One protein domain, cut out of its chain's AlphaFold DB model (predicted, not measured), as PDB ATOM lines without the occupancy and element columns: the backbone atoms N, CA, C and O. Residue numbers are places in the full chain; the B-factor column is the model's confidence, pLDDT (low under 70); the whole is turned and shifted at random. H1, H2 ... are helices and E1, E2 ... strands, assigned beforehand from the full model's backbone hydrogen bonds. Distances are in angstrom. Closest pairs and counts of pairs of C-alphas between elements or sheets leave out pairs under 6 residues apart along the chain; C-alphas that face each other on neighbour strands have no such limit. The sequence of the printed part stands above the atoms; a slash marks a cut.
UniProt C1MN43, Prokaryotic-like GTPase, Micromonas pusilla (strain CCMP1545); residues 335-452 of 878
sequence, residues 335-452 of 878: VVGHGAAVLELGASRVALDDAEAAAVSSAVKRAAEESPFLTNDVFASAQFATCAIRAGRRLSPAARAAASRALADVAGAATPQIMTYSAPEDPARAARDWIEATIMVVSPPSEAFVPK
ATOM      1  N   VAL A 335       0.003 -49.933 -45.531       67.12
ATOM      2  CA  VAL A 335      -1.361 -50.470 -45.637       67.12
ATOM      3  C   VAL A 335      -2.189 -49.938 -44.468       67.12
ATOM      4  O   VAL A 335      -1.647 -49.631 -43.403       67.12
ATOM      5  N   VAL A 336      -3.495 -49.766 -44.680       67.31
ATOM      6  CA  VAL A 336      -4.409 -49.127 -43.722       67.31
ATOM      7  C   VAL A 336      -5.561 -50.046 -43.356       67.31
ATOM      8  O   VAL A 336      -6.215 -50.596 -44.237       67.31
ATOM      9  N   GLY A 337      -5.843 -50.128 -42.060       59.06
ATOM     10  CA  GLY A 337      -7.050 -50.713 -41.493       59.06
ATOM     11  C   GLY A 337      -7.827 -49.693 -40.665       59.06
ATOM     12  O   GLY A 337      -7.278 -48.700 -40.189       59.06
ATOM     13  N   HIS A 338      -9.128 -49.913 -40.521       68.25
ATOM     14  CA  HIS A 338     -10.042 -49.013 -39.825       68.25
ATOM     15  C   HIS A 338     -11.032 -49.832 -39.004       68.25
ATOM     16  O   HIS A 338     -11.604 -50.794 -39.508       68.25
ATOM     17  N   GLY A 339     -11.263 -49.416 -37.762       55.12
ATOM     18  CA  GLY A 339     -12.224 -50.018 -36.849       55.12
ATOM     19  C   GLY A 339     -12.974 -48.940 -36.081       55.12
ATOM     20  O   GLY A 339     -12.417 -47.902 -35.726       55.12
ATOM     21  N   ALA A 340     -14.252 -49.183 -35.817       56.44
ATOM     22  CA  ALA A 340     -15.091 -48.288 -35.031       56.44
ATOM     23  C   ALA A 340     -15.669 -49.028 -33.822       56.44
ATOM     24  O   ALA A 340     -15.973 -50.218 -33.890       56.44
ATOM     25  N   ALA A 341     -15.849 -48.306 -32.722       58.09
ATOM     26  CA  ALA A 341     -16.579 -48.761 -31.552       58.09
ATOM     27  C   ALA A 341     -17.585 -47.693 -31.107       58.09
ATOM     28  O   ALA A 341     -17.323 -46.487 -31.153       58.09
ATOM     29  N   VAL A 342     -18.742 -48.151 -30.638       62.62
ATOM     30  CA  VAL A 342     -19.699 -47.320 -29.902       62.62
ATOM     31  C   VAL A 342     -19.282 -47.316 -28.430       62.62
ATOM     32  O   VAL A 342     -18.832 -48.332 -27.901       62.62
ATOM     33  N   LEU A 343     -19.389 -46.162 -27.776       59.34
ATOM     34  CA  LEU A 343     -19.033 -45.978 -26.373       59.34
ATOM     35  C   LEU A 343     -20.266 -46.237 -25.494       59.34
ATOM     36  O   LEU A 343     -21.079 -45.340 -25.281       59.34
ATOM     37  N   GLU A 344     -20.404 -47.451 -24.962       55.88
ATOM     38  CA  GLU A 344     -21.482 -47.767 -24.019       55.88
ATOM     39  C   GLU A 344     -21.213 -47.160 -22.632       55.88
ATOM     40  O   GLU A 344     -20.146 -47.343 -22.045       55.88
ATOM     41  N   LEU A 345     -22.186 -46.413 -22.099       52.00
ATOM     42  CA  LEU A 345     -22.013 -45.608 -20.888       52.00
ATOM     43  C   LEU A 345     -22.766 -46.161 -19.676       52.00
ATOM     44  O   LEU A 345     -23.977 -45.991 -19.534       52.00
ATOM     45  N   GLY A 346     -22.008 -46.712 -18.726       50.00
ATOM     46  CA  GLY A 346     -22.475 -46.909 -17.355       50.00
ATOM     47  C   GLY A 346     -22.602 -45.577 -16.601       50.00
ATOM     48  O   GLY A 346     -21.773 -44.681 -16.747       50.00
ATOM     49  N   ALA A 347     -23.614 -45.449 -15.740       39.88
ATOM     50  CA  ALA A 347     -24.004 -44.190 -15.083       39.88
ATOM     51  C   ALA A 347     -23.038 -43.650 -13.990       39.88
ATOM     52  O   ALA A 347     -23.438 -42.837 -13.156       39.88
ATOM     53  N   SER A 348     -21.774 -44.085 -13.959       49.22
ATOM     54  CA  SER A 348     -20.769 -43.684 -12.964       49.22
ATOM     55  C   SER A 348     -19.563 -43.021 -13.622       49.22
ATOM     56  O   SER A 348     -19.047 -43.494 -14.626       49.22
ATOM     57  N   ARG A 349     -19.050 -41.950 -13.006       53.53
ATOM     58  CA  ARG A 349     -17.901 -41.191 -13.526       53.53
ATOM     59  C   ARG A 349     -16.563 -41.940 -13.438       53.53
ATOM     60  O   ARG A 349     -15.626 -41.539 -14.109       53.53
ATOM     61  N   VAL A 350     -16.478 -42.999 -12.630       58.81
ATOM     62  CA  VAL A 350     -15.324 -43.921 -12.628       58.81
ATOM     63  C   VAL A 350     -15.486 -44.950 -13.747       58.81
ATOM     64  O   VAL A 350     -14.580 -45.123 -14.552       58.81
ATOM     65  N   ALA A 351     -16.689 -45.525 -13.879       63.34
ATOM     66  CA  ALA A 351     -17.017 -46.424 -14.984       63.34
ATOM     67  C   ALA A 351     -16.898 -45.743 -16.361       63.34
ATOM     68  O   ALA A 351     -16.672 -46.431 -17.343       63.34
ATOM     69  N   LEU A 352     -17.011 -44.412 -16.438       70.44
ATOM     70  CA  LEU A 352     -16.758 -43.629 -17.650       70.44
ATOM     71  C   LEU A 352     -15.303 -43.742 -18.135       70.44
ATOM     72  O   LEU A 352     -15.099 -44.035 -19.307       70.44
ATOM     73  N   ASP A 353     -14.309 -43.526 -17.267       74.88
ATOM     74  CA  ASP A 353     -12.891 -43.599 -17.662       74.88
ATOM     75  C   ASP A 353     -12.511 -45.039 -18.073       74.88
ATOM     76  O   ASP A 353     -11.788 -45.239 -19.053       74.88
ATOM     77  N   ASP A 354     -13.053 -46.042 -17.370       78.44
ATOM     78  CA  ASP A 354     -12.868 -47.465 -17.687       78.44
ATOM     79  C   ASP A 354     -13.603 -47.882 -18.979       78.44
ATOM     80  O   ASP A 354     -13.052 -48.632 -19.787       78.44
ATOM     81  N   ALA A 355     -14.813 -47.367 -19.228       77.69
ATOM     82  CA  ALA A 355     -15.573 -47.619 -20.456       77.69
ATOM     83  C   ALA A 355     -14.954 -46.921 -21.674       77.69
ATOM     84  O   ALA A 355     -14.880 -47.527 -22.741       77.69
ATOM     85  N   GLU A 356     -14.437 -45.695 -21.532       80.75
ATOM     86  CA  GLU A 356     -13.628 -45.059 -22.578       80.75
ATOM     87  C   GLU A 356     -12.372 -45.894 -22.874       80.75
ATOM     88  O   GLU A 356     -12.041 -46.116 -24.038       80.75
ATOM     89  N   ALA A 357     -11.691 -46.418 -21.848       82.94
ATOM     90  CA  ALA A 357     -10.533 -47.288 -22.039       82.94
ATOM     91  C   ALA A 357     -10.877 -48.612 -22.741       82.94
ATOM     92  O   ALA A 357     -10.142 -49.028 -23.642       82.94
ATOM     93  N   ALA A 358     -11.998 -49.242 -22.388       83.38
ATOM     94  CA  ALA A 358     -12.488 -50.447 -23.049       83.38
ATOM     95  C   ALA A 358     -12.914 -50.179 -24.504       83.38
ATOM     96  O   ALA A 358     -12.517 -50.923 -25.402       83.38
ATOM     97  N   ALA A 359     -13.655 -49.097 -24.759       83.38
ATOM     98  CA  ALA A 359     -14.150 -48.746 -26.088       83.38
ATOM     99  C   ALA A 359     -13.023 -48.363 -27.058       83.38
ATOM    100  O   ALA A 359     -13.004 -48.864 -28.180       83.38
ATOM    101  N   VAL A 360     -12.041 -47.549 -26.637       85.06
ATOM    102  CA  VAL A 360     -10.886 -47.238 -27.501       85.06
ATOM    103  C   VAL A 360     -10.036 -48.489 -27.742       85.06
ATOM    104  O   VAL A 360      -9.611 -48.722 -28.870       85.06
ATOM    105  N   SER A 361      -9.820 -49.326 -26.718       85.38
ATOM    106  CA  SER A 361      -9.113 -50.606 -26.879       85.38
ATOM    107  C   SER A 361      -9.825 -51.520 -27.886       85.38
ATOM    108  O   SER A 361      -9.181 -52.073 -28.774       85.38
ATOM    109  N   SER A 362     -11.162 -51.603 -27.828       84.69
ATOM    110  CA  SER A 362     -11.969 -52.329 -28.816       84.69
ATOM    111  C   SER A 362     -11.834 -51.730 -30.218       84.69
ATOM    112  O   SER A 362     -11.561 -52.479 -31.149       84.69
ATOM    113  N   ALA A 363     -11.947 -50.407 -30.386       85.88
ATOM    114  CA  ALA A 363     -11.797 -49.757 -31.693       85.88
ATOM    115  C   ALA A 363     -10.426 -50.045 -32.329       85.88
ATOM    116  O   ALA A 363     -10.359 -50.419 -33.497       85.88
ATOM    117  N   VAL A 364      -9.341 -49.930 -31.551       85.12
ATOM    118  CA  VAL A 364      -7.969 -50.209 -32.011       85.12
ATOM    119  C   VAL A 364      -7.789 -51.684 -32.383       85.12
ATOM    120  O   VAL A 364      -7.174 -51.969 -33.406       85.12
ATOM    121  N   LYS A 365      -8.351 -52.625 -31.613       85.38
ATOM    122  CA  LYS A 365      -8.278 -54.054 -31.955       85.38
ATOM    123  C   LYS A 365      -9.065 -54.390 -33.214       85.38
ATOM    124  O   LYS A 365      -8.491 -54.968 -34.127       85.38
ATOM    125  N   ARG A 366     -10.311 -53.923 -33.343       83.44
ATOM    126  CA  ARG A 366     -11.104 -54.088 -34.576       83.44
ATOM    127  C   ARG A 366     -10.408 -53.497 -35.801       83.44
ATOM    128  O   ARG A 366     -10.408 -54.114 -36.857       83.44
ATOM    129  N   ALA A 367      -9.743 -52.349 -35.651       84.12
ATOM    130  CA  ALA A 367      -8.997 -51.713 -36.738       84.12
ATOM    131  C   ALA A 367      -7.841 -52.562 -37.291       84.12
ATOM    132  O   ALA A 367      -7.383 -52.295 -38.403       84.12
ATOM    133  N   ALA A 368      -7.390 -53.566 -36.536       81.12
ATOM    134  CA  ALA A 368      -6.401 -54.554 -36.944       81.12
ATOM    135  C   ALA A 368      -7.022 -55.917 -37.294       81.12
ATOM    136  O   ALA A 368      -6.691 -56.482 -38.326       81.12
ATOM    137  N   GLU A 369      -7.915 -56.430 -36.445       80.75
ATOM    138  CA  GLU A 369      -8.455 -57.797 -36.489       80.75
ATOM    139  C   GLU A 369      -9.640 -57.948 -37.465       80.75
ATOM    140  O   GLU A 369      -9.778 -58.985 -38.108       80.75
ATOM    141  N   GLU A 370     -10.482 -56.917 -37.611       79.38
ATOM    142  CA  GLU A 370     -11.634 -56.895 -38.532       79.38
ATOM    143  C   GLU A 370     -11.293 -56.227 -39.881       79.38
ATOM    144  O   GLU A 370     -12.142 -56.132 -40.770       79.38
ATOM    145  N   SER A 371     -10.060 -55.734 -40.056       80.69
ATOM    146  CA  SER A 371      -9.650 -55.066 -41.291       80.69
ATOM    147  C   SER A 371      -9.316 -56.077 -42.393       80.69
ATOM    148  O   SER A 371      -8.374 -56.852 -42.235       80.69
ATOM    149  N   PRO A 372      -9.957 -56.003 -43.577       75.62
ATOM    150  CA  PRO A 372      -9.619 -56.884 -44.693       75.62
ATOM    151  C   PRO A 372      -8.209 -56.640 -45.253       75.62
ATOM    152  O   PRO A 372      -7.683 -57.489 -45.965       75.62
ATOM    153  N   PHE A 373      -7.593 -55.487 -44.966       79.75
ATOM    154  CA  PHE A 373      -6.308 -55.084 -45.543       79.75
ATOM    155  C   PHE A 373      -5.102 -55.359 -44.628       79.75
ATOM    156  O   PHE A 373      -3.981 -55.437 -45.126       79.75
ATOM    157  N   LEU A 374      -5.297 -55.502 -43.311       76.56
ATOM    158  CA  LEU A 374      -4.209 -55.729 -42.352       76.56
ATOM    159  C   LEU A 374      -4.145 -57.203 -41.935       76.56
ATOM    160  O   LEU A 374      -4.778 -57.619 -40.972       76.56
ATOM    161  N   THR A 375      -3.343 -58.004 -42.641       69.69
ATOM    162  CA  THR A 375      -3.044 -59.377 -42.202       69.69
ATOM    163  C   THR A 375      -1.949 -59.394 -41.130       69.69
ATOM    164  O   THR A 375      -1.148 -58.462 -41.012       69.69
ATOM    165  N   ASN A 376      -1.854 -60.495 -40.381       67.94
ATOM    166  CA  ASN A 376      -0.801 -60.697 -39.377       67.94
ATOM    167  C   ASN A 376       0.622 -60.546 -39.958       67.94
ATOM    168  O   ASN A 376       1.519 -60.074 -39.263       67.94
ATOM    169  N   ASP A 377       0.824 -60.872 -41.239       67.62
ATOM    170  CA  ASP A 377       2.114 -60.726 -41.932       67.62
ATOM    171  C   ASP A 377       2.518 -59.252 -42.135       67.62
ATOM    172  O   ASP A 377       3.707 -58.915 -42.133       67.62
ATOM    173  N   VAL A 378       1.538 -58.348 -42.270       71.25
ATOM    174  CA  VAL A 378       1.774 -56.897 -42.357       71.25
ATOM    175  C   VAL A 378       2.299 -56.372 -41.019       71.25
ATOM    176  O   VAL A 378       3.281 -55.634 -40.995       71.25
ATOM    177  N   PHE A 379       1.725 -56.817 -39.896       72.88
ATOM    178  CA  PHE A 379       2.233 -56.478 -38.561       72.88
ATOM    179  C   PHE A 379       3.591 -57.132 -38.263       72.88
ATOM    180  O   PHE A 379       4.483 -56.467 -37.742       72.88
ATOM    181  N   ALA A 380       3.800 -58.393 -38.653       70.88
ATOM    182  CA  ALA A 380       5.079 -59.090 -38.475       70.88
ATOM    183  C   ALA A 380       6.239 -58.471 -39.285       70.88
ATOM    184  O   ALA A 380       7.404 -58.647 -38.928       70.88
ATOM    185  N   SER A 381       5.929 -57.739 -40.360       69.75
ATOM    186  CA  SER A 381       6.892 -57.011 -41.198       69.75
ATOM    187  C   SER A 381       6.928 -55.497 -40.941       69.75
ATOM    188  O   SER A 381       7.610 -54.772 -41.669       69.75
ATOM    189  N   ALA A 382       6.224 -54.998 -39.919       70.44
ATOM    190  CA  ALA A 382       6.126 -53.572 -39.630       70.44
ATOM    191  C   ALA A 382       7.479 -52.969 -39.207       70.44
ATOM    192  O   ALA A 382       8.085 -53.377 -38.216       70.44
ATOM    193  N   GLN A 383       7.927 -51.929 -39.913       71.88
ATOM    194  CA  GLN A 383       8.982 -51.034 -39.417       71.88
ATOM    195  C   GLN A 383       8.427 -49.965 -38.478       71.88
ATOM    196  O   GLN A 383       9.160 -49.439 -37.641       71.88
ATOM    197  N   PHE A 384       7.156 -49.610 -38.651       75.19
ATOM    198  CA  PHE A 384       6.511 -48.509 -37.958       75.19
ATOM    199  C   PHE A 384       4.983 -48.661 -38.019       75.19
ATOM    200  O   PHE A 384       4.444 -49.135 -39.020       75.19
ATOM    201  N   ALA A 385       4.279 -48.212 -36.978       77.56
ATOM    202  CA  ALA A 385       2.820 -48.127 -36.961       77.56
ATOM    203  C   ALA A 385       2.346 -46.738 -36.502       77.56
ATOM    204  O   ALA A 385       2.893 -46.154 -35.565       77.56
ATOM    205  N   THR A 386       1.286 -46.213 -37.118       77.75
ATOM    206  CA  THR A 386       0.554 -45.053 -36.593       77.75
ATOM    207  C   THR A 386      -0.928 -45.366 -36.436       77.75
ATOM    208  O   THR A 386      -1.497 -46.093 -37.247       77.75
ATOM    209  N   CYS A 387      -1.554 -44.828 -35.391       83.06
ATOM    210  CA  CYS A 387      -2.993 -44.934 -35.167       83.06
ATOM    211  C   CYS A 387      -3.607 -43.547 -34.953       83.06
ATOM    212  O   CYS A 387      -3.220 -42.840 -34.024       83.06
ATOM    213  N   ALA A 388      -4.566 -43.162 -35.797       81.06
ATOM    214  CA  ALA A 388      -5.366 -41.956 -35.617       81.06
ATOM    215  C   ALA A 388      -6.696 -42.310 -34.945       81.06
ATOM    216  O   ALA A 388      -7.473 -43.110 -35.471       81.06
ATOM    217  N   ILE A 389      -6.959 -41.702 -33.790       81.75
ATOM    218  CA  ILE A 389      -8.174 -41.912 -33.002       81.75
ATOM    219  C   ILE A 389      -9.054 -40.671 -33.112       81.75
ATOM    220  O   ILE A 389      -8.631 -39.565 -32.780       81.75
ATOM    221  N   ARG A 390     -10.302 -40.858 -33.525       80.56
ATOM    222  CA  ARG A 390     -11.329 -39.814 -33.548       80.56
ATOM    223  C   ARG A 390     -12.385 -40.200 -32.528       80.56
ATOM    224  O   ARG A 390     -12.830 -41.343 -32.513       80.56
ATOM    225  N   ALA A 391     -12.797 -39.277 -31.672       80.38
ATOM    226  CA  ALA A 391     -13.897 -39.524 -30.743       80.38
ATOM    227  C   ALA A 391     -14.855 -38.339 -30.728       80.38
ATOM    228  O   ALA A 391     -14.427 -37.190 -30.825       80.38
ATOM    229  N   GLY A 392     -16.147 -38.599 -30.515       73.69
ATOM    230  CA  GLY A 392     -17.124 -37.524 -30.321       73.69
ATOM    231  C   GLY A 392     -16.819 -36.637 -29.104       73.69
ATOM    232  O   GLY A 392     -17.198 -35.473 -29.082       73.69
ATOM    233  N   ARG A 393     -16.070 -37.138 -28.114       74.94
ATOM    234  CA  ARG A 393     -15.760 -36.449 -26.849       74.94
ATOM    235  C   ARG A 393     -14.258 -36.389 -26.554       74.94
ATOM    236  O   ARG A 393     -13.473 -37.155 -27.110       74.94
ATOM    237  N   ARG A 394     -13.860 -35.486 -25.645       77.69
ATOM    238  CA  ARG A 394     -12.468 -35.349 -25.169       77.69
ATOM    239  C   ARG A 394     -12.074 -36.519 -24.257       77.69
ATOM    240  O   ARG A 394     -12.512 -36.555 -23.113       77.69
ATOM    241  N   LEU A 395     -11.222 -37.420 -24.755       77.25
ATOM    242  CA  LEU A 395     -10.844 -38.671 -24.084       77.25
ATOM    243  C   LEU A 395     -10.016 -38.465 -22.805       77.25
ATOM    244  O   LEU A 395      -9.021 -37.719 -22.767       77.25
ATOM    245  N   SER A 396     -10.373 -39.230 -21.776       80.31
ATOM    246  CA  SER A 396      -9.632 -39.371 -20.522       80.31
ATOM    247  C   SER A 396      -8.157 -39.776 -20.743       80.31
ATOM    248  O   SER A 396      -7.807 -40.415 -21.741       80.31
ATOM    249  N   PRO A 397      -7.228 -39.421 -19.830       77.88
ATOM    250  CA  PRO A 397      -5.846 -39.910 -19.891       77.88
ATOM    251  C   PRO A 397      -5.749 -41.444 -19.811       77.88
ATOM    252  O   PRO A 397      -4.832 -42.025 -20.388       77.88
ATOM    253  N   ALA A 398      -6.699 -42.089 -19.124       78.00
ATOM    254  CA  ALA A 398      -6.789 -43.542 -19.006       78.00
ATOM    255  C   ALA A 398      -7.066 -44.200 -20.366       78.00
ATOM    256  O   ALA A 398      -6.301 -45.067 -20.789       78.00
ATOM    257  N   ALA A 399      -8.080 -43.725 -21.096       80.94
ATOM    258  CA  ALA A 399      -8.421 -44.257 -22.411       80.94
ATOM    259  C   ALA A 399      -7.302 -44.071 -23.442       80.94
ATOM    260  O   ALA A 399      -6.979 -44.982 -24.205       80.94
ATOM    261  N   ARG A 400      -6.620 -42.922 -23.391       78.94
ATOM    262  CA  ARG A 400      -5.437 -42.646 -24.217       78.94
ATOM    263  C   ARG A 400      -4.271 -43.589 -23.904       78.94
ATOM    264  O   ARG A 400      -3.594 -44.050 -24.819       78.94
ATOM    265  N   ALA A 401      -4.058 -43.942 -22.636       79.38
ATOM    266  CA  ALA A 401      -3.059 -44.942 -22.258       79.38
ATOM    267  C   ALA A 401      -3.463 -46.373 -22.665       79.38
ATOM    268  O   ALA A 401      -2.595 -47.159 -23.042       79.38
ATOM    269  N   ALA A 402      -4.756 -46.715 -22.620       82.56
ATOM    270  CA  ALA A 402      -5.268 -48.014 -23.057       82.56
ATOM    271  C   ALA A 402      -5.083 -48.231 -24.568       82.56
ATOM    272  O   ALA A 402      -4.601 -49.282 -24.979       82.56
ATOM    273  N   ALA A 403      -5.353 -47.208 -25.379       82.31
ATOM    274  CA  ALA A 403      -5.160 -47.242 -26.828       82.31
ATOM    275  C   ALA A 403      -3.703 -47.534 -27.240       82.31
ATOM    276  O   ALA A 403      -3.442 -48.379 -28.094       82.31
ATOM    277  N   SER A 404      -2.744 -46.887 -26.567       80.50
ATOM    278  CA  SER A 404      -1.303 -47.071 -26.797       80.50
ATOM    279  C   SER A 404      -0.816 -48.477 -26.410       80.50
ATOM    280  O   SER A 404       0.177 -48.953 -26.960       80.50
ATOM    281  N   ARG A 405      -1.516 -49.156 -25.486       82.81
ATOM    282  CA  ARG A 405      -1.288 -50.576 -25.167       82.81
ATOM    283  C   ARG A 405      -1.898 -51.477 -26.232       82.81
ATOM    284  O   ARG A 405      -1.169 -52.282 -26.783       82.81
ATOM    285  N   ALA A 406      -3.166 -51.274 -26.592       84.31
ATOM    286  CA  ALA A 406      -3.841 -52.072 -27.617       84.31
ATOM    287  C   ALA A 406      -3.083 -52.071 -28.960       84.31
ATOM    288  O   ALA A 406      -2.938 -53.121 -29.579       84.31
ATOM    289  N   LEU A 407      -2.522 -50.926 -29.373       82.44
ATOM    290  CA  LEU A 407      -1.679 -50.846 -30.570       82.44
ATOM    291  C   LEU A 407      -0.355 -51.618 -30.416       82.44
ATOM    292  O   LEU A 407       0.064 -52.288 -31.353       82.44
ATOM    293  N   ALA A 408       0.277 -51.576 -29.239       81.94
ATOM    294  CA  ALA A 408       1.515 -52.309 -28.953       81.94
ATOM    295  C   ALA A 408       1.301 -53.823 -28.752       81.94
ATOM    296  O   ALA A 408       2.220 -54.602 -29.011       81.94
ATOM    297  N   ASP A 409       0.111 -54.239 -28.310       83.88
ATOM    298  CA  ASP A 409      -0.300 -55.643 -28.211       83.88
ATOM    299  C   ASP A 409      -0.451 -56.261 -29.615       83.88
ATOM    300  O   ASP A 409      -0.044 -57.399 -29.832       83.88
ATOM    301  N   VAL A 410      -0.998 -55.494 -30.569       81.94
ATOM    302  CA  VAL A 410      -1.208 -55.900 -31.971       81.94
ATOM    303  C   VAL A 410       0.077 -55.796 -32.800       81.94
ATOM    304  O   VAL A 410       0.526 -56.777 -33.383       81.94
ATOM    305  N   ALA A 411       0.686 -54.609 -32.867       75.25
ATOM    306  CA  ALA A 411       1.846 -54.339 -33.723       75.25
ATOM    307  C   ALA A 411       3.183 -54.793 -33.105       75.25
ATOM    308  O   ALA A 411       4.232 -54.648 -33.732       75.25
ATOM    309  N   GLY A 412       3.157 -55.321 -31.878       75.00
ATOM    310  CA  GLY A 412       4.320 -55.777 -31.121       75.00
ATOM    311  C   GLY A 412       5.065 -54.648 -30.399       75.00
ATOM    312  O   GLY A 412       5.486 -53.660 -30.994       75.00
ATOM    313  N   ALA A 413       5.340 -54.829 -29.102       65.88
ATOM    314  CA  ALA A 413       5.966 -53.829 -28.217       65.88
ATOM    315  C   ALA A 413       7.455 -53.480 -28.505       65.88
ATOM    316  O   ALA A 413       8.130 -52.838 -27.684       65.88
ATOM    317  N   ALA A 414       7.981 -53.921 -29.650       66.44
ATOM    318  CA  ALA A 414       9.265 -53.508 -30.217       66.44
ATOM    319  C   ALA A 414       9.103 -52.497 -31.371       66.44
ATOM    320  O   ALA A 414      10.032 -51.738 -31.641       66.44
ATOM    321  N   THR A 415       7.934 -52.462 -32.016       69.69
ATOM    322  CA  THR A 415       7.638 -51.626 -33.181       69.69
ATOM    323  C   THR A 415       7.475 -50.159 -32.760       69.69
ATOM    324  O   THR A 415       6.697 -49.859 -31.846       69.69
ATOM    325  N   PRO A 416       8.194 -49.210 -33.385       71.75
ATOM    326  CA  PRO A 416       7.985 -47.783 -33.171       71.75
ATOM    327  C   PRO A 416       6.544 -47.374 -33.502       71.75
ATOM    328  O   PRO A 416       6.067 -47.624 -34.608       71.75
ATOM    329  N   GLN A 417       5.868 -46.721 -32.550       74.25
ATOM    330  CA  GLN A 417       4.474 -46.297 -32.708       74.25
ATOM    331  C   GLN A 417       4.250 -44.802 -32.445       74.25
ATOM    332  O   GLN A 417       4.741 -44.249 -31.453       74.25
ATOM    333  N   ILE A 418       3.458 -44.165 -33.310       74.56
ATOM    334  CA  ILE A 418       2.845 -42.843 -33.089       74.56
ATOM    335  C   ILE A 418       1.334 -43.036 -32.941       74.56
ATOM    336  O   ILE A 418       0.748 -43.947 -33.519       74.56
ATOM    337  N   MET A 419       0.692 -42.192 -32.144       75.69
ATOM    338  CA  MET A 419      -0.754 -42.210 -31.990       75.69
ATOM    339  C   MET A 419      -1.285 -40.783 -31.965       75.69
ATOM    340  O   MET A 419      -0.855 -39.975 -31.143       75.69
ATOM    341  N   THR A 420      -2.181 -40.452 -32.883       74.25
ATOM    342  CA  THR A 420      -2.771 -39.117 -33.023       74.25
ATOM    343  C   THR A 420      -4.225 -39.138 -32.591       74.25
ATOM    344  O   THR A 420      -4.865 -40.189 -32.545       74.25
ATOM    345  N   TYR A 421      -4.735 -37.976 -32.194       77.00
ATOM    346  CA  TYR A 421      -6.054 -37.896 -31.595       77.00
ATOM    347  C   TYR A 421      -6.755 -36.574 -31.877       77.00
ATOM    348  O   TYR A 421      -6.209 -35.507 -31.582       77.00
ATOM    349  N   SER A 422      -7.998 -36.671 -32.346       74.44
ATOM    350  CA  SER A 422      -8.897 -35.540 -32.527       74.44
ATOM    351  C   SER A 422     -10.269 -35.770 -31.887       74.44
ATOM    352  O   SER A 422     -10.755 -36.891 -31.706       74.44
ATOM    353  N   ALA A 423     -10.904 -34.658 -31.534       70.00
ATOM    354  CA  ALA A 423     -12.308 -34.579 -31.158       70.00
ATOM    355  C   ALA A 423     -12.891 -33.289 -31.747       70.00
ATOM    356  O   ALA A 423     -12.150 -32.309 -31.888       70.00
ATOM    357  N   PRO A 424     -14.189 -33.255 -32.092       65.06
ATOM    358  CA  PRO A 424     -14.806 -32.072 -32.673       65.06
ATOM    359  C   PRO A 424     -14.737 -30.882 -31.707       65.06
ATOM    360  O   PRO A 424     -15.065 -31.001 -30.526       65.06
ATOM    361  N   GLU A 425     -14.347 -29.714 -32.220       55.78
ATOM    362  CA  GLU A 425     -14.422 -28.459 -31.458       55.78
ATOM    363  C   GLU A 425     -15.864 -27.940 -31.335       55.78
ATOM    364  O   GLU A 425     -16.195 -27.245 -30.376       55.78
ATOM    365  N   ASP A 426     -16.729 -28.315 -32.283       54.12
ATOM    366  CA  ASP A 426     -18.156 -27.995 -32.280       54.12
ATOM    367  C   ASP A 426     -18.921 -28.849 -31.242       54.12
ATOM    368  O   ASP A 426     -19.025 -30.071 -31.414       54.12
ATOM    369  N   PRO A 427     -19.525 -28.238 -30.198       51.28
ATOM    370  CA  PRO A 427     -20.292 -28.965 -29.192       51.28
ATOM    371  C   PRO A 427     -21.541 -29.668 -29.751       51.28
ATOM    372  O   PRO A 427     -22.008 -30.622 -29.130       51.28
ATOM    373  N   ALA A 428     -22.074 -29.262 -30.912       51.06
ATOM    374  CA  ALA A 428     -23.198 -29.952 -31.550       51.06
ATOM    375  C   ALA A 428     -22.777 -31.286 -32.193       51.06
ATOM    376  O   ALA A 428     -23.526 -32.264 -32.133       51.06
ATOM    377  N   ARG A 429     -21.556 -31.375 -32.743       50.19
ATOM    378  CA  ARG A 429     -20.942 -32.653 -33.150       50.19
ATOM    379  C   ARG A 429     -20.420 -33.467 -31.960       50.19
ATOM    380  O   ARG A 429     -20.355 -34.690 -32.066       50.19
ATOM    381  N   ALA A 430     -20.092 -32.821 -30.839       50.09
ATOM    382  CA  ALA A 430     -19.524 -33.487 -29.664       50.09
ATOM    383  C   ALA A 430     -20.523 -34.311 -28.820       50.09
ATOM    384  O   ALA A 430     -20.134 -34.999 -27.878       50.09
ATOM    385  N   ALA A 431     -21.818 -34.258 -29.144       49.53
ATOM    386  CA  ALA A 431     -22.898 -34.907 -28.398       49.53
ATOM    387  C   ALA A 431     -23.196 -36.361 -28.839       49.53
ATOM    388  O   ALA A 431     -24.341 -36.805 -28.755       49.53
ATOM    389  N   ARG A 432     -22.206 -37.095 -29.367       58.53
ATOM    390  CA  ARG A 432     -22.375 -38.478 -29.850       58.53
ATOM    391  C   ARG A 432     -21.284 -39.407 -29.319       58.53
ATOM    392  O   ARG A 432     -20.106 -39.061 -29.338       58.53
ATOM    393  N   ASP A 433     -21.679 -40.625 -28.968       74.69
ATOM    394  CA  ASP A 433     -20.851 -41.579 -28.223       74.69
ATOM    395  C   ASP A 433     -20.220 -42.640 -29.136       74.69
ATOM    396  O   ASP A 433     -20.529 -43.828 -29.087       74.69
ATOM    397  N   TRP A 434     -19.324 -42.173 -30.007       78.19
ATOM    398  CA  TRP A 434     -18.578 -42.972 -30.985       78.19
ATOM    399  C   TRP A 434     -17.072 -42.739 -30.861       78.19
ATOM    400  O   TRP A 434     -16.625 -41.640 -30.502       78.19
ATOM    401  N   ILE A 435     -16.307 -43.777 -31.200       81.56
ATOM    402  CA  ILE A 435     -14.851 -43.761 -31.317       81.56
ATOM    403  C   ILE A 435     -14.457 -44.517 -32.590       81.56
ATOM    404  O   ILE A 435     -14.783 -45.688 -32.754       81.56
ATOM    405  N   GLU A 436     -13.729 -43.856 -33.480       83.00
ATOM    406  CA  GLU A 436     -13.086 -44.458 -34.651       83.00
ATOM    407  C   GLU A 436     -11.577 -44.548 -34.396       83.00
ATOM    408  O   GLU A 436     -10.969 -43.611 -33.875       83.00
ATOM    409  N   ALA A 437     -10.963 -45.660 -34.787       84.50
ATOM    410  CA  ALA A 437      -9.522 -45.858 -34.786       84.50
ATOM    411  C   ALA A 437      -9.085 -46.306 -36.186       84.50
ATOM    412  O   ALA A 437      -9.575 -47.299 -36.717       84.50
ATOM    413  N   THR A 438      -8.155 -45.574 -36.792       84.75
ATOM    414  CA  THR A 438      -7.554 -45.946 -38.079       84.75
ATOM    415  C   THR A 438      -6.083 -46.255 -37.868       84.75
ATOM    416  O   THR A 438      -5.346 -45.402 -37.379       84.75
ATOM    417  N   ILE A 439      -5.650 -47.457 -38.240       85.06
ATOM    418  CA  ILE A 439      -4.263 -47.912 -38.139       85.06
ATOM    419  C   ILE A 439      -3.632 -47.874 -39.529       85.06
ATOM    420  O   ILE A 439      -4.185 -48.410 -40.485       85.06
ATOM    421  N   MET A 440      -2.447 -47.282 -39.637       82.00
ATOM    422  CA  MET A 440      -1.582 -47.381 -40.808       82.00
ATOM    423  C   MET A 440      -0.275 -48.055 -40.398       82.00
ATOM    424  O   MET A 440       0.444 -47.555 -39.530       82.00
ATOM    425  N   VAL A 441       0.032 -49.182 -41.033       79.69
ATOM    426  CA  VAL A 441       1.277 -49.932 -40.831       79.69
ATOM    427  C   VAL A 441       2.208 -49.639 -42.000       79.69
ATOM    428  O   VAL A 441       1.767 -49.661 -43.148       79.69
ATOM    429  N   VAL A 442       3.479 -49.353 -41.717       76.50
ATOM    430  CA  VAL A 442       4.517 -49.085 -42.723       76.50
ATOM    431  C   VAL A 442       5.556 -50.205 -42.673       76.50
ATOM    432  O   VAL A 442       6.196 -50.433 -41.643       76.50
ATOM    433  N   SER A 443       5.733 -50.885 -43.803       69.31
ATOM    434  CA  SER A 443       6.676 -51.989 -43.999       69.31
ATOM    435  C   SER A 443       7.887 -51.537 -44.843       69.31
ATOM    436  O   SER A 443       7.788 -50.560 -45.601       69.31
ATOM    437  N   PRO A 444       9.044 -52.226 -44.743       58.28
ATOM    438  CA  PRO A 444      10.242 -51.871 -45.497       58.28
ATOM    439  C   PRO A 444      10.027 -51.882 -47.020       58.28
ATOM    440  O   PRO A 444       9.224 -52.668 -47.525       58.28
ATOM    441  N   PRO A 445      10.843 -51.136 -47.786       52.16
ATOM    442  CA  PRO A 445      11.060 -51.411 -49.203       52.16
ATOM    443  C   PRO A 445      11.916 -52.683 -49.396       52.16
ATOM    444  O   PRO A 445      13.073 -52.615 -49.810       52.16
ATOM    445  N   SER A 446      11.354 -53.853 -49.081       44.28
ATOM    446  CA  SER A 446      11.818 -55.157 -49.583       44.28
ATOM    447  C   SER A 446      11.126 -55.497 -50.915       44.28
ATOM    448  O   SER A 446      10.293 -54.725 -51.396       44.28
ATOM    449  N   GLU A 447      11.506 -56.604 -51.569       37.78
ATOM    450  CA  GLU A 447      11.075 -56.909 -52.943       37.78
ATOM    451  C   GLU A 447       9.550 -57.037 -53.118       37.78
ATOM    452  O   GLU A 447       8.970 -58.109 -52.981       37.78
ATOM    453  N   ALA A 448       8.957 -55.931 -53.569       34.69
ATOM    454  CA  ALA A 448       7.722 -55.840 -54.334       34.69
ATOM    455  C   ALA A 448       6.434 -56.372 -53.666       34.69
ATOM    456  O   ALA A 448       6.085 -57.547 -53.753       34.69
ATOM    457  N   PHE A 449       5.594 -55.426 -53.232       39.47
ATOM    458  CA  PHE A 449       4.144 -55.582 -52.996       39.47
ATOM    459  C   PHE A 449       3.343 -55.880 -54.297       39.47
ATOM    460  O   PHE A 449       2.180 -55.506 -54.436       39.47
ATOM    461  N   VAL A 450       3.985 -56.482 -55.305       37.16
ATOM    462  CA  VAL A 450       3.518 -56.550 -56.694       37.16
ATOM    463  C   VAL A 450       3.159 -57.992 -57.062       37.16
ATOM    464  O   VAL A 450       4.045 -58.853 -57.054       37.16
ATOM    465  N   PRO A 451       1.910 -58.283 -57.472       33.62
ATOM    466  CA  PRO A 451       1.573 -59.586 -58.033       33.62
ATOM    467  C   PRO A 451       2.353 -59.798 -59.341       33.62
ATOM    468  O   PRO A 451       2.211 -59.040 -60.304       33.62
ATOM    469  N   LYS A 452       3.212 -60.826 -59.381       30.61
ATOM    470  CA  LYS A 452       4.072 -61.120 -60.539       30.61
ATOM    471  C   LYS A 452       3.234 -61.556 -61.745       30.61
ATOM    472  O   LYS A 452       2.876 -62.723 -61.880       30.61
TER     473      LYS A 452
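AT A GLANCE: This is residues 335 to 452 of the 878 residues of the protein "Prokaryotic-like GTPase" of Micromonas pusilla (strain CCMP1545) (UniProt C1MN43). A twisted wall of four strands has two long helices, H1 and H3, side by side over one face, while its other face is bare. The short helix H2 sits by one end of the strands, and a tail, residues 447 to 452, sticks out and adds to the length. The printed part has 118 residues with three named helices and four named strands in the order E1, H1, H2, E2, H3, E3, E4; the sheet's order is E1, E4, E2, E3, and it is mixed. The class is mixed, helices and strands. The whole is compact, with a radius of gyration of the C-alphas of 15.4 A and spans of 54 by 27 by 21 A.

IN THESE COORDINATES: E1, residues 335 to 342, begins at C-alpha 335 at (-1.361, -50.470, -45.637) and measures 24.4 A. H1, residues 349 to 369, measures 29.9 A, and H2, residues 376 to 380, 6.2 A. E2, residues 384 to 391, measures 23.4 A. H3, residues 397 to 411, begins at C-alpha 397 at (-5.846, -39.910, -19.891) and measures 21.4 A. E3, residues 417 to 422, measures 17.2 A. E4, residues 434 to 443, measures 29.8 A and ends at C-alpha 443 at (6.676, -51.989, -43.999).

HOW THE PARTS SIT: The edge strand E1 is antiparallel to E4 at 163 degrees, with N 337 and O 439 2.9 A apart, within hydrogen-bond range. E4 is antiparallel to E2 at 167 degrees, with N 388 and O 438 at 2.9 A. E2 is parallel to the edge strand E3 at 18 degrees, with N 420 and O 387 at 2.8 A. E1, H1, H2 and E2 make a split strand-helix-strand unit, two strands running the same way with E4 between them, its crossover right-handed. E2, H3 and E3 make a strand-helix-strand unit, parallel neighbours joined through a helix, also right-handed. H1 and H3 on the same face give two layers, helices over a sheet. H1 lies over E1 and E4 at a height over the sheet of 8.8 A; the C-alphas of Gly 339 and Ala 367, the closest of E1 and H1, are 3.6 A apart. H3 lies over E2 and E3 at a height of 9.6 A; its closest C-alphas with E3 are those of Ser 404 and Met 419, 7.1 A. H1 and H3 touch at a shallow tilt of 22 degrees, the same way, closest at the C-alphas of Ala 357 and Ala 399, 3.7 A. H2 only grazes the sheet with residues 378 to 380. Every O i to N i+4 pair is within hydrogen-bond range in H2 and H3, and 15 of 17 are in H1.

THE WHOLE: The C-alphas of Ser 348 and Lys 452, the farthest apart, are 56.4 A apart. The printed part has no cut, and the link E3 to E4, 11 residues, is long. The mean pLDDT of the printed part is 70.4; 43 residues are under 70, among them 335 to 351, 424 to 432 and 443 to 452.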